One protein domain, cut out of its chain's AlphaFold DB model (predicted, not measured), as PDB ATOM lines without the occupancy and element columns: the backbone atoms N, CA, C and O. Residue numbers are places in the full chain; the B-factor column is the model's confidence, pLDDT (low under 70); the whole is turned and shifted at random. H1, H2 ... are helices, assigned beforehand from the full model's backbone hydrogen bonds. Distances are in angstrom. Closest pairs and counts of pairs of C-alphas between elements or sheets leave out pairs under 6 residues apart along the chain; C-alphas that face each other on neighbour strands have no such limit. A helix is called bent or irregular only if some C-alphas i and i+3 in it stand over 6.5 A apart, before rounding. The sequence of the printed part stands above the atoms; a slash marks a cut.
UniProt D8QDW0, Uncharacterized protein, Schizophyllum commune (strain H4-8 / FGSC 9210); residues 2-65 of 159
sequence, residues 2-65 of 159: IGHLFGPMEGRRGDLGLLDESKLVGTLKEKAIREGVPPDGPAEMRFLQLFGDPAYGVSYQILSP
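Overview. This is residues 2 to 65 of the 159 residues of an uncharacterized protein of Schizophyllum commune (strain H4-8 / FGSC 9210) (UniProt D8QDW0). There is little regular structure: H1 and H2 follow each other nearly in line, then the chain loops through the short H3 and folds back as the unnamed stretch 47 to 65. The printed part has 64 residues, 24 of them in three named helices, H1, H2, H3, with no named strand; the class is all helix. It is only just loose, close to compact, with a radius of gyration of the C-alphas of 13.0 A, and elongated, spanning 40 by 22 by 19 A.

Along the chain. Find C-alpha 11 at (210.805, 93.702, 96.343); from there H1 runs 13.8 A to residue 22. It is irregular: C-alphas 12 and 15 are 9.1 A apart. H2, residues 24 to 31, covers 10.2 A. H3, residues 43 to 46, ends at C-alpha 46, (186.919, 100.295, 117.603).

Arrangement. Look at Leu 19 and Val 25: their C-alphas, the closest of H1 and H2, are 7.5 A apart, close but not clearly touching. These helices run the same way at a shallow tilt of 17 degrees. H3 is apart from both. Residues 50 to 51 pair with 62 to 63, parallel. Every O i to N i+4 pair is within hydrogen-bond range in H2, and 5 of 8 in H1; H3 is too short for one.

Size, cuts and confidence. The C-alphas of Arg 12 and Gly 36 are farthest apart, 41.2 A. The printed part has no cut; the link H2 to H3 is long. No printed residue is under pLDDT 70.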
ATOM      1  N   ILE A   2     210.876 102.379 116.434       90.25
ATOM      2  CA  ILE A   2     210.250 101.438 115.494       90.25
ATOM      3  C   ILE A   2     209.695 100.263 116.307       90.25
ATOM      4  O   ILE A   2     210.480  99.507 116.874       90.25
ATOM      5  N   GLY A   3     208.366 100.142 116.395       88.81
ATOM      6  CA  GLY A   3     207.690  99.111 117.204       88.81
ATOM      7  C   GLY A   3     207.362  97.813 116.458       88.81
ATOM      8  O   GLY A   3     207.136  96.782 117.080       88.81
ATOM      9  N   HIS A   4     207.359  97.838 115.125       90.25
ATOM     10  CA  HIS A   4     207.149  96.662 114.285       90.25
ATOM     11  C   HIS A   4     208.074  96.732 113.067       90.25
ATOM     12  O   HIS A   4     208.104  97.744 112.367       90.25
ATOM     13  N   LEU A   5     208.823  95.657 112.813       92.00
ATOM     14  CA  LEU A   5     209.751  95.543 111.689       92.00
ATOM     15  C   LEU A   5     209.657  94.136 111.091       92.00
ATOM     16  O   LEU A   5     210.013  93.155 111.742       92.00
ATOM     17  N   PHE A   6     209.217  94.047 109.836       91.06
ATOM     18  CA  PHE A   6     209.077  92.790 109.101       91.06
ATOM     19  C   PHE A   6     209.980  92.768 107.857       91.06
ATOM     20  O   PHE A   6     210.319  93.812 107.307       91.06
ATOM     21  N   GLY A   7     210.391  91.570 107.429       88.88
ATOM     22  CA  GLY A   7     211.347  91.348 106.339       88.88
ATOM     23  C   GLY A   7     212.731  90.877 106.812       88.88
ATOM     24  O   GLY A   7     212.918  90.611 108.003       88.88
ATOM     25  N   PRO A   8     213.728  90.747 105.921       86.62
ATOM     26  CA  PRO A   8     213.747  91.228 104.538       86.62
ATOM     27  C   PRO A   8     212.785  90.463 103.623       86.62
ATOM     28  O   PRO A   8     212.503  89.294 103.861       86.62
ATOM     29  N   MET A   9     212.311  91.138 102.575       83.25
ATOM     30  CA  MET A   9     211.374  90.608 101.582       83.25
ATOM     31  C   MET A   9     211.876  90.884 100.166       83.25
ATOM     32  O   MET A   9     212.573  91.872  99.929       83.25
ATOM     33  N   GLU A  10     211.516  90.024  99.214       80.88
ATOM     34  CA  GLU A  10     211.791  90.276  97.799       80.88
ATOM     35  C   GLU A  10     210.906  91.425  97.289       80.88
ATOM     36  O   GLU A  10     209.679  91.340  97.333       80.88
ATOM     37  N   GLY A  11     211.521  92.484  96.751       78.38
ATOM     38  CA  GLY A  11     210.805  93.702  96.343       78.38
ATOM     39  C   GLY A  11     209.742  93.497  95.254       78.38
ATOM     40  O   GLY A  11     208.826  94.304  95.135       78.38
ATOM     41  N   ARG A  12     209.804  92.399  94.488       81.19
ATOM     42  CA  ARG A  12     208.816  92.076  93.441       81.19
ATOM     43  C   ARG A  12     207.412  91.791  93.979       81.19
ATOM     44  O   ARG A  12     206.461  91.874  93.209       81.19
ATOM     45  N   ARG A  13     207.275  91.451  95.264       79.50
ATOM     46  CA  ARG A  13     205.971  91.172  95.891       79.50
ATOM     47  C   ARG A  13     205.133  92.431  96.147       79.50
ATOM     48  O   ARG A  13     203.927  92.312  96.347       79.50
ATOM     49  N   GLY A  14     205.751  93.614  96.088       86.62
ATOM     50  CA  GLY A  14     205.093  94.896  96.332       86.62
ATOM     51  C   GLY A  14     204.602  95.077  97.773       86.62
ATOM     52  O   GLY A  14     204.720  94.183  98.616       86.62
ATOM     53  N   ASP A  15     204.028  96.246  98.047       87.38
ATOM     54  CA  ASP A  15     203.653  96.656  99.407       87.38
ATOM     55  C   ASP A  15     202.470  95.854  99.968       87.38
ATOM     56  O   ASP A  15     202.461  95.499 101.145       87.38
ATOM     57  N   LEU A  16     201.499  95.475  99.128       88.69
ATOM     58  CA  LEU A  16     200.380  94.625  99.557       88.69
ATOM     59  C   LEU A  16     200.835  93.217  99.961       88.69
ATOM     60  O   LEU A  16     200.348  92.682 100.956       88.69
ATOM     61  N   GLY A  17     201.789  92.632  99.228       89.00
ATOM     62  CA  GLY A  17     202.376  91.341  99.587       89.00
ATOM     63  C   GLY A  17     203.154  91.423 100.901       89.00
ATOM     64  O   GLY A  17     202.999  90.568 101.770       89.00
ATOM     65  N   LEU A  18     203.926  92.500 101.090       91.06
ATOM     66  CA  LEU A  18     204.615  92.784 102.351       91.06
ATOM     67  C   LEU A  18     203.629  92.908 103.524       91.06
ATOM     68  O   LEU A  18     203.873  92.343 104.593       91.06
ATOM     69  N   LEU A  19     202.515  93.621 103.329       91.12
ATOM     70  CA  LEU A  19     201.490  93.798 104.353       91.12
ATOM     71  C   LEU A  19     200.842  92.470 104.740       91.12
ATOM     72  O   LEU A  19     200.746  92.179 105.934       91.12
ATOM     73  N   ASP A  20     200.434  91.662 103.758       91.19
ATOM     74  CA  ASP A  20     199.824  90.361 104.030       91.19
ATOM     75  C   ASP A  20     200.788  89.435 104.776       91.19
ATOM     76  O   ASP A  20     200.421  88.831 105.788       91.19
ATOM     77  N   GLU A  21     202.042  89.347 104.333       92.50
ATOM     78  CA  GLU A  21     203.024  88.449 104.940       92.50
ATOM     79  C   GLU A  21     203.458  88.889 106.333       92.50
ATOM     80  O   GLU A  21     203.704  88.038 107.188       92.50
ATOM     81  N   SER A  22     203.482  90.197 106.594       92.75
ATOM     82  CA  SER A  22     203.808  90.726 107.919       92.75
ATOM     83  C   SER A  22     202.778  90.377 108.993       92.75
ATOM     84  O   SER A  22     203.074  90.492 110.180       92.75
ATOM     85  N   LYS A  23     201.554  90.002 108.588       94.31
ATOM     86  CA  LYS A  23     200.393  89.799 109.471       94.31
ATOM     87  C   LYS A  23     200.061  91.012 110.350       94.31
ATOM     88  O   LYS A  23     199.271  90.897 111.286       94.31
ATOM     89  N   LEU A  24     200.567  92.197 109.992       92.56
ATOM     90  CA  LEU A  24     200.386  93.437 110.746       92.56
ATOM     91  C   LEU A  24     198.906  93.771 110.958       92.56
ATOM     92  O   LEU A  24     198.517  94.121 112.066       92.56
ATOM     93  N   VAL A  25     198.061  93.607 109.937       92.75
ATOM     94  CA  VAL A  25     196.615  93.875 110.053       92.75
ATOM     95  C   VAL A  25     195.951  92.982 111.107       92.75
ATOM     96  O   VAL A  25     195.077  93.450 111.833       92.75
ATOM     97  N   GLY A  26     196.364  91.714 111.215       92.75
ATOM     98  CA  GLY A  26     195.882  90.799 112.255       92.75
ATOM     99  C   GLY A  26     196.297  91.273 113.646       92.75
ATOM    100  O   GLY A  26     195.447  91.469 114.509       92.75
ATOM    101  N   THR A  27     197.578  91.598 113.816       92.38
ATOM    102  CA  THR A  27     198.106  92.152 115.070       92.38
ATOM    103  C   THR A  27     197.387  93.440 115.484       92.38
ATOM    104  O   THR A  27     197.065  93.617 116.655       92.38
ATOM    105  N   LEU A  28     197.093  94.340 114.539       92.44
ATOM    106  CA  LEU A  28     196.358  95.579 114.815       92.44
ATOM    107  C   LEU A  28     194.907  95.307 115.225       92.44
ATOM    108  O   LEU A  28     194.402  95.967 116.127       92.44
ATOM    109  N   LYS A  29     194.241  94.316 114.621       91.25
ATOM    110  CA  LYS A  29     192.892  93.901 115.042       91.25
ATOM    111  C   LYS A  29     192.856  93.403 116.482       91.25
ATOM    112  O   LYS A  29     191.852  93.596 117.154       91.25
ATOM    113  N   GLU A  30     193.918  92.755 116.939       90.38
ATOM    114  CA  GLU A  30     193.982  92.196 118.289       90.38
ATOM    115  C   GLU A  30     194.437  93.228 119.325       90.38
ATOM    116  O   GLU A  30     193.916  93.252 120.436       90.38
ATOM    117  N   LYS A  31     195.406  94.079 118.967       89.50
ATOM    118  CA  LYS A  31     196.130  94.918 119.934       89.50
ATOM    119  C   LYS A  31     195.838  96.411 119.828       89.50
ATOM    120  O   LYS A  31     195.973  97.119 120.819       89.50
ATOM    121  N   ALA A  32     195.452  96.914 118.659       90.88
ATOM    122  CA  ALA A  32     195.223  98.343 118.444       90.88
ATOM    123  C   ALA A  32     193.752  98.704 118.706       90.88
ATOM    124  O   ALA A  32     193.070  99.230 117.832       90.88
ATOM    125  N   ILE A  33     193.245  98.387 119.899       89.88
ATOM    126  CA  ILE A  33     191.866  98.688 120.314       89.88
ATOM    127  C   ILE A  33     191.814 100.073 120.967       89.88
ATOM    128  O   ILE A  33     192.701 100.440 121.736       89.88
ATOM    129  N   ARG A  34     190.775 100.856 120.670       88.31
ATOM    130  CA  ARG A  34     190.519 102.132 121.350       88.31
ATOM    131  C   ARG A  34     189.886 101.884 122.710       88.31
ATOM    132  O   ARG A  34     188.848 101.234 122.814       88.31
ATOM    133  N   GLU A  35     190.491 102.458 123.741       85.88
ATOM    134  CA  GLU A  35     189.923 102.443 125.084       85.88
ATOM    135  C   GLU A  35     188.560 103.150 125.117       85.88
ATOM    136  O   GLU A  35     188.334 104.148 124.431       85.88
ATOM    137  N   GLY A  36     187.639 102.613 125.918       84.00
ATOM    138  CA  GLY A  36     186.304 103.184 126.108       84.00
ATOM    139  C   GLY A  36     185.291 102.888 124.997       84.00
ATOM    140  O   GLY A  36     184.157 103.355 125.093       84.00
ATOM    141  N   VAL A  37     185.647 102.103 123.972       82.56
ATOM    142  CA  VAL A  37     184.710 101.679 122.919       82.56
ATOM    143  C   VAL A  37     184.217 100.252 123.195       82.56
ATOM    144  O   VAL A  37     185.038  99.336 123.272       82.56
ATOM    145  N   PRO A  38     182.896 100.030 123.340       81.31
ATOM    146  CA  PRO A  38     182.337  98.701 123.565       81.31
ATOM    147  C   PRO A  38     182.689  97.695 122.450       81.31
ATOM    148  O   PRO A  38     182.749  98.082 121.276       81.31
ATOM    149  N   PRO A  39     182.858  96.392 122.761       77.50
ATOM    150  CA  PRO A  39     183.138  95.347 121.765       77.50
ATOM    151  C   PRO A  39     182.033  95.117 120.722       77.50
ATOM    152  O   PRO A  39     182.235  94.375 119.761       77.50
ATOM    153  N   ASP A  40     180.863  95.712 120.893       83.88
ATOM    154  CA  ASP A  40     179.729  95.716 119.967       83.88
ATOM    155  C   ASP A  40     179.551  97.070 119.253       83.88
ATOM    156  O   ASP A  40     178.712  97.191 118.363       83.88
ATOM    157  N   GLY A  41     180.383  98.069 119.567       80.31
ATOM    158  CA  GLY A  41     180.376  99.375 118.912       80.31
ATOM    159  C   GLY A  41     180.838  99.334 117.444       80.31
ATOM    160  O   GLY A  41     181.422  98.333 117.002       80.31
ATOM    161  N   PRO A  42     180.622 100.422 116.678       84.44
ATOM    162  CA  PRO A  42     180.969 100.485 115.258       84.44
ATOM    163  C   PRO A  42     182.443 100.140 114.999       84.44
ATOM    164  O   PRO A  42     183.338 100.601 115.716       84.44
ATOM    165  N   ALA A  43     182.707  99.320 113.978       80.12
ATOM    166  CA  ALA A  43     184.047  98.799 113.694       80.12
ATOM    167  C   ALA A  43     185.056  99.919 113.389       80.12
ATOM    168  O   ALA A  43     186.211  99.843 113.802       80.12
ATOM    169  N   GLU A  44     184.602 100.989 112.742       79.62
ATOM    170  CA  GLU A  44     185.364 102.198 112.435       79.62
ATOM    171  C   GLU A  44     185.806 102.987 113.674       79.62
ATOM    172  O   GLU A  44     186.803 103.703 113.621       79.62
ATOM    173  N   MET A  45     185.113 102.842 114.806       82.94
ATOM    174  CA  MET A  45     185.479 103.506 116.059       82.94
ATOM    175  C   MET A  45     186.266 102.597 116.998       82.94
ATOM    176  O   MET A  45     186.809 103.079 117.986       82.94
ATOM    177  N   ARG A  46     186.350 101.300 116.701       86.69
ATOM    178  CA  ARG A  46     186.919 100.295 117.603       86.69
ATOM    179  C   ARG A  46     188.442 100.292 117.640       86.69
ATOM    180  O   ARG A  46     189.014  99.921 118.660       86.69
ATOM    181  N   PHE A  47     189.094 100.681 116.547       90.19
ATOM    182  CA  PHE A  47     190.539 100.514 116.387       90.19
ATOM    183  C   PHE A  47     191.296 101.841 116.399       90.19
ATOM    184  O   PHE A  47     190.820 102.858 115.890       90.19
ATOM    185  N   LEU A  48     192.501 101.820 116.966       90.50
ATOM    186  CA  LEU A  48     193.540 102.801 116.685       90.50
ATOM    187  C   LEU A  48     194.094 102.480 115.295       90.50
ATOM    188  O   LEU A  48     194.505 101.350 115.029       90.50
ATOM    189  N   GLN A  49     194.077 103.462 114.398       90.44
ATOM    190  CA  GLN A  49     194.412 103.255 112.991       90.44
ATOM    191  C   GLN A  49     195.824 103.755 112.686       90.44
ATOM    192  O   GLN A  49     196.222 104.826 113.149       90.44
ATOM    193  N   LEU A  50     196.572 103.009 111.875       90.75
ATOM    194  CA  LEU A  50     197.861 103.452 111.349       90.75
ATOM    195  C   LEU A  50     197.669 104.207 110.039       90.75
ATOM    196  O   LEU A  50     196.924 103.769 109.171       90.75
ATOM    197  N   PHE A  51     198.386 105.314 109.863       91.56
ATOM    198  CA  PHE A  51     198.449 105.991 108.573       91.56
ATOM    199  C   PHE A  51     199.590 105.411 107.734       91.56
ATOM    200  O   PHE A  51     200.761 105.541 108.097       91.56
ATOM    201  N   GLY A  52     199.239 104.741 106.642       89.56
ATOM    202  CA  GLY A  52     200.153 104.071 105.728       89.56
ATOM    203  C   GLY A  52     200.330 104.801 104.398       89.56
ATOM    204  O   GLY A  52     199.705 105.819 104.102       89.56
ATOM    205  N   ASP A  53     201.212 104.251 103.571       86.44
ATOM    206  CA  ASP A  53     201.331 104.625 102.164       86.44
ATOM    207  C   ASP A  53     200.028 104.328 101.379       86.44
ATOM    208  O   ASP A  53     199.295 103.399 101.747       86.44
ATOM    209  N   PRO A  54     199.704 105.079 100.304       86.06
ATOM    210  CA  PRO A  54     198.614 104.743  99.389       86.06
ATOM    211  C   PRO A  54     198.572 103.284  98.933       86.06
ATOM    212  O   PRO A  54     197.481 102.744  98.748       86.06
ATOM    213  N   ALA A  55     199.730 102.638  98.776       86.25
ATOM    214  CA  ALA A  55     199.818 101.270  98.279       86.25
ATOM    215  C   ALA A  55     199.180 100.221  99.208       86.25
ATOM    216  O   ALA A  55     198.803  99.152  98.734       86.25
ATOM    217  N   TYR A  56     199.013 100.515 100.503       85.38
ATOM    218  CA  TYR A  56     198.397  99.588 101.461       85.38
ATOM    219  C   TYR A  56     196.862  99.560 101.404       85.38
ATOM    220  O   TYR A  56     196.251  98.627 101.929       85.38
ATOM    221  N   GLY A  57     196.238 100.549 100.756       84.69
ATOM    222  CA  GLY A  57     194.786 100.703 100.727       84.69
ATOM    223  C   GLY A  57     194.174 101.048 102.094       84.69
ATOM    224  O   GLY A  57     194.866 101.240 103.091       84.69
ATOM    225  N   VAL A  58     192.842 101.133 102.138       83.38
ATOM    226  CA  VAL A  58     192.098 101.516 103.348       83.38
ATOM    227  C   VAL A  58     191.439 100.295 103.988       83.38
ATOM    228  O   VAL A  58     190.777  99.502 103.319       83.38
ATOM    229  N   SER A  59     191.592 100.163 105.303       88.38
ATOM    230  CA  SER A  59     190.915  99.175 106.149       88.38
ATOM    231  C   SER A  59     190.540  99.799 107.496       88.38
ATOM    232  O   SER A  59     190.917 100.929 107.798       88.38
ATOM    233  N   TYR A  60     189.847  99.056 108.360       89.75
ATOM    234  CA  TYR A  60     189.576  99.533 109.720       89.75
ATOM    235  C   TYR A  60     190.850  99.742 110.556       89.75
ATOM    236  O   TYR A  60     190.796 100.465 111.541       89.75
ATOM    237  N   GLN A  61     191.983  99.146 110.171       91.81
ATOM    238  CA  GLN A  61     193.261  99.246 110.883       91.81
ATOM    239  C   GLN A  61     194.245 100.221 110.224       91.81
ATOM    240  O   GLN A  61     195.135 100.730 110.901       91.81
ATOM    241  N   ILE A  62     194.123 100.455 108.913       91.62
ATOM    242  CA  ILE A  62     195.066 101.257 108.124       91.62
ATOM    243  C   ILE A  62     194.303 102.301 107.315       91.62
ATOM    244  O   ILE A  62     193.401 101.969 106.549       91.62
ATOM    245  N   LEU A  63     194.710 103.554 107.467       91.88
ATOM    246  CA  LEU A  63     194.298 104.677 106.641       91.88
ATOM    247  C   LEU A  63     195.376 104.970 105.600       91.88
ATOM    248  O   LEU A  63     196.565 104.868 105.891       91.88
ATOM    249  N   SER A  64     194.958 105.433 104.430       91.56
ATOM    250  CA  SER A  64     195.848 105.885 103.362       91.56
ATOM    251  C   SER A  64     195.409 107.262 102.859       91.56
ATOM    252  O   SER A  64     194.252 107.644 103.063       91.56
ATOM    253  N   PRO A  65     196.302 108.025 102.203       91.94
ATOM    254  CA  PRO A  65     195.930 109.273 101.547       91.94
ATOM    255  C   PRO A  65     194.785 109.086 100.545       91.94
ATOM    256  O   PRO A  65     194.684 108.052  99.885       91.94
TER     257      PRO A  65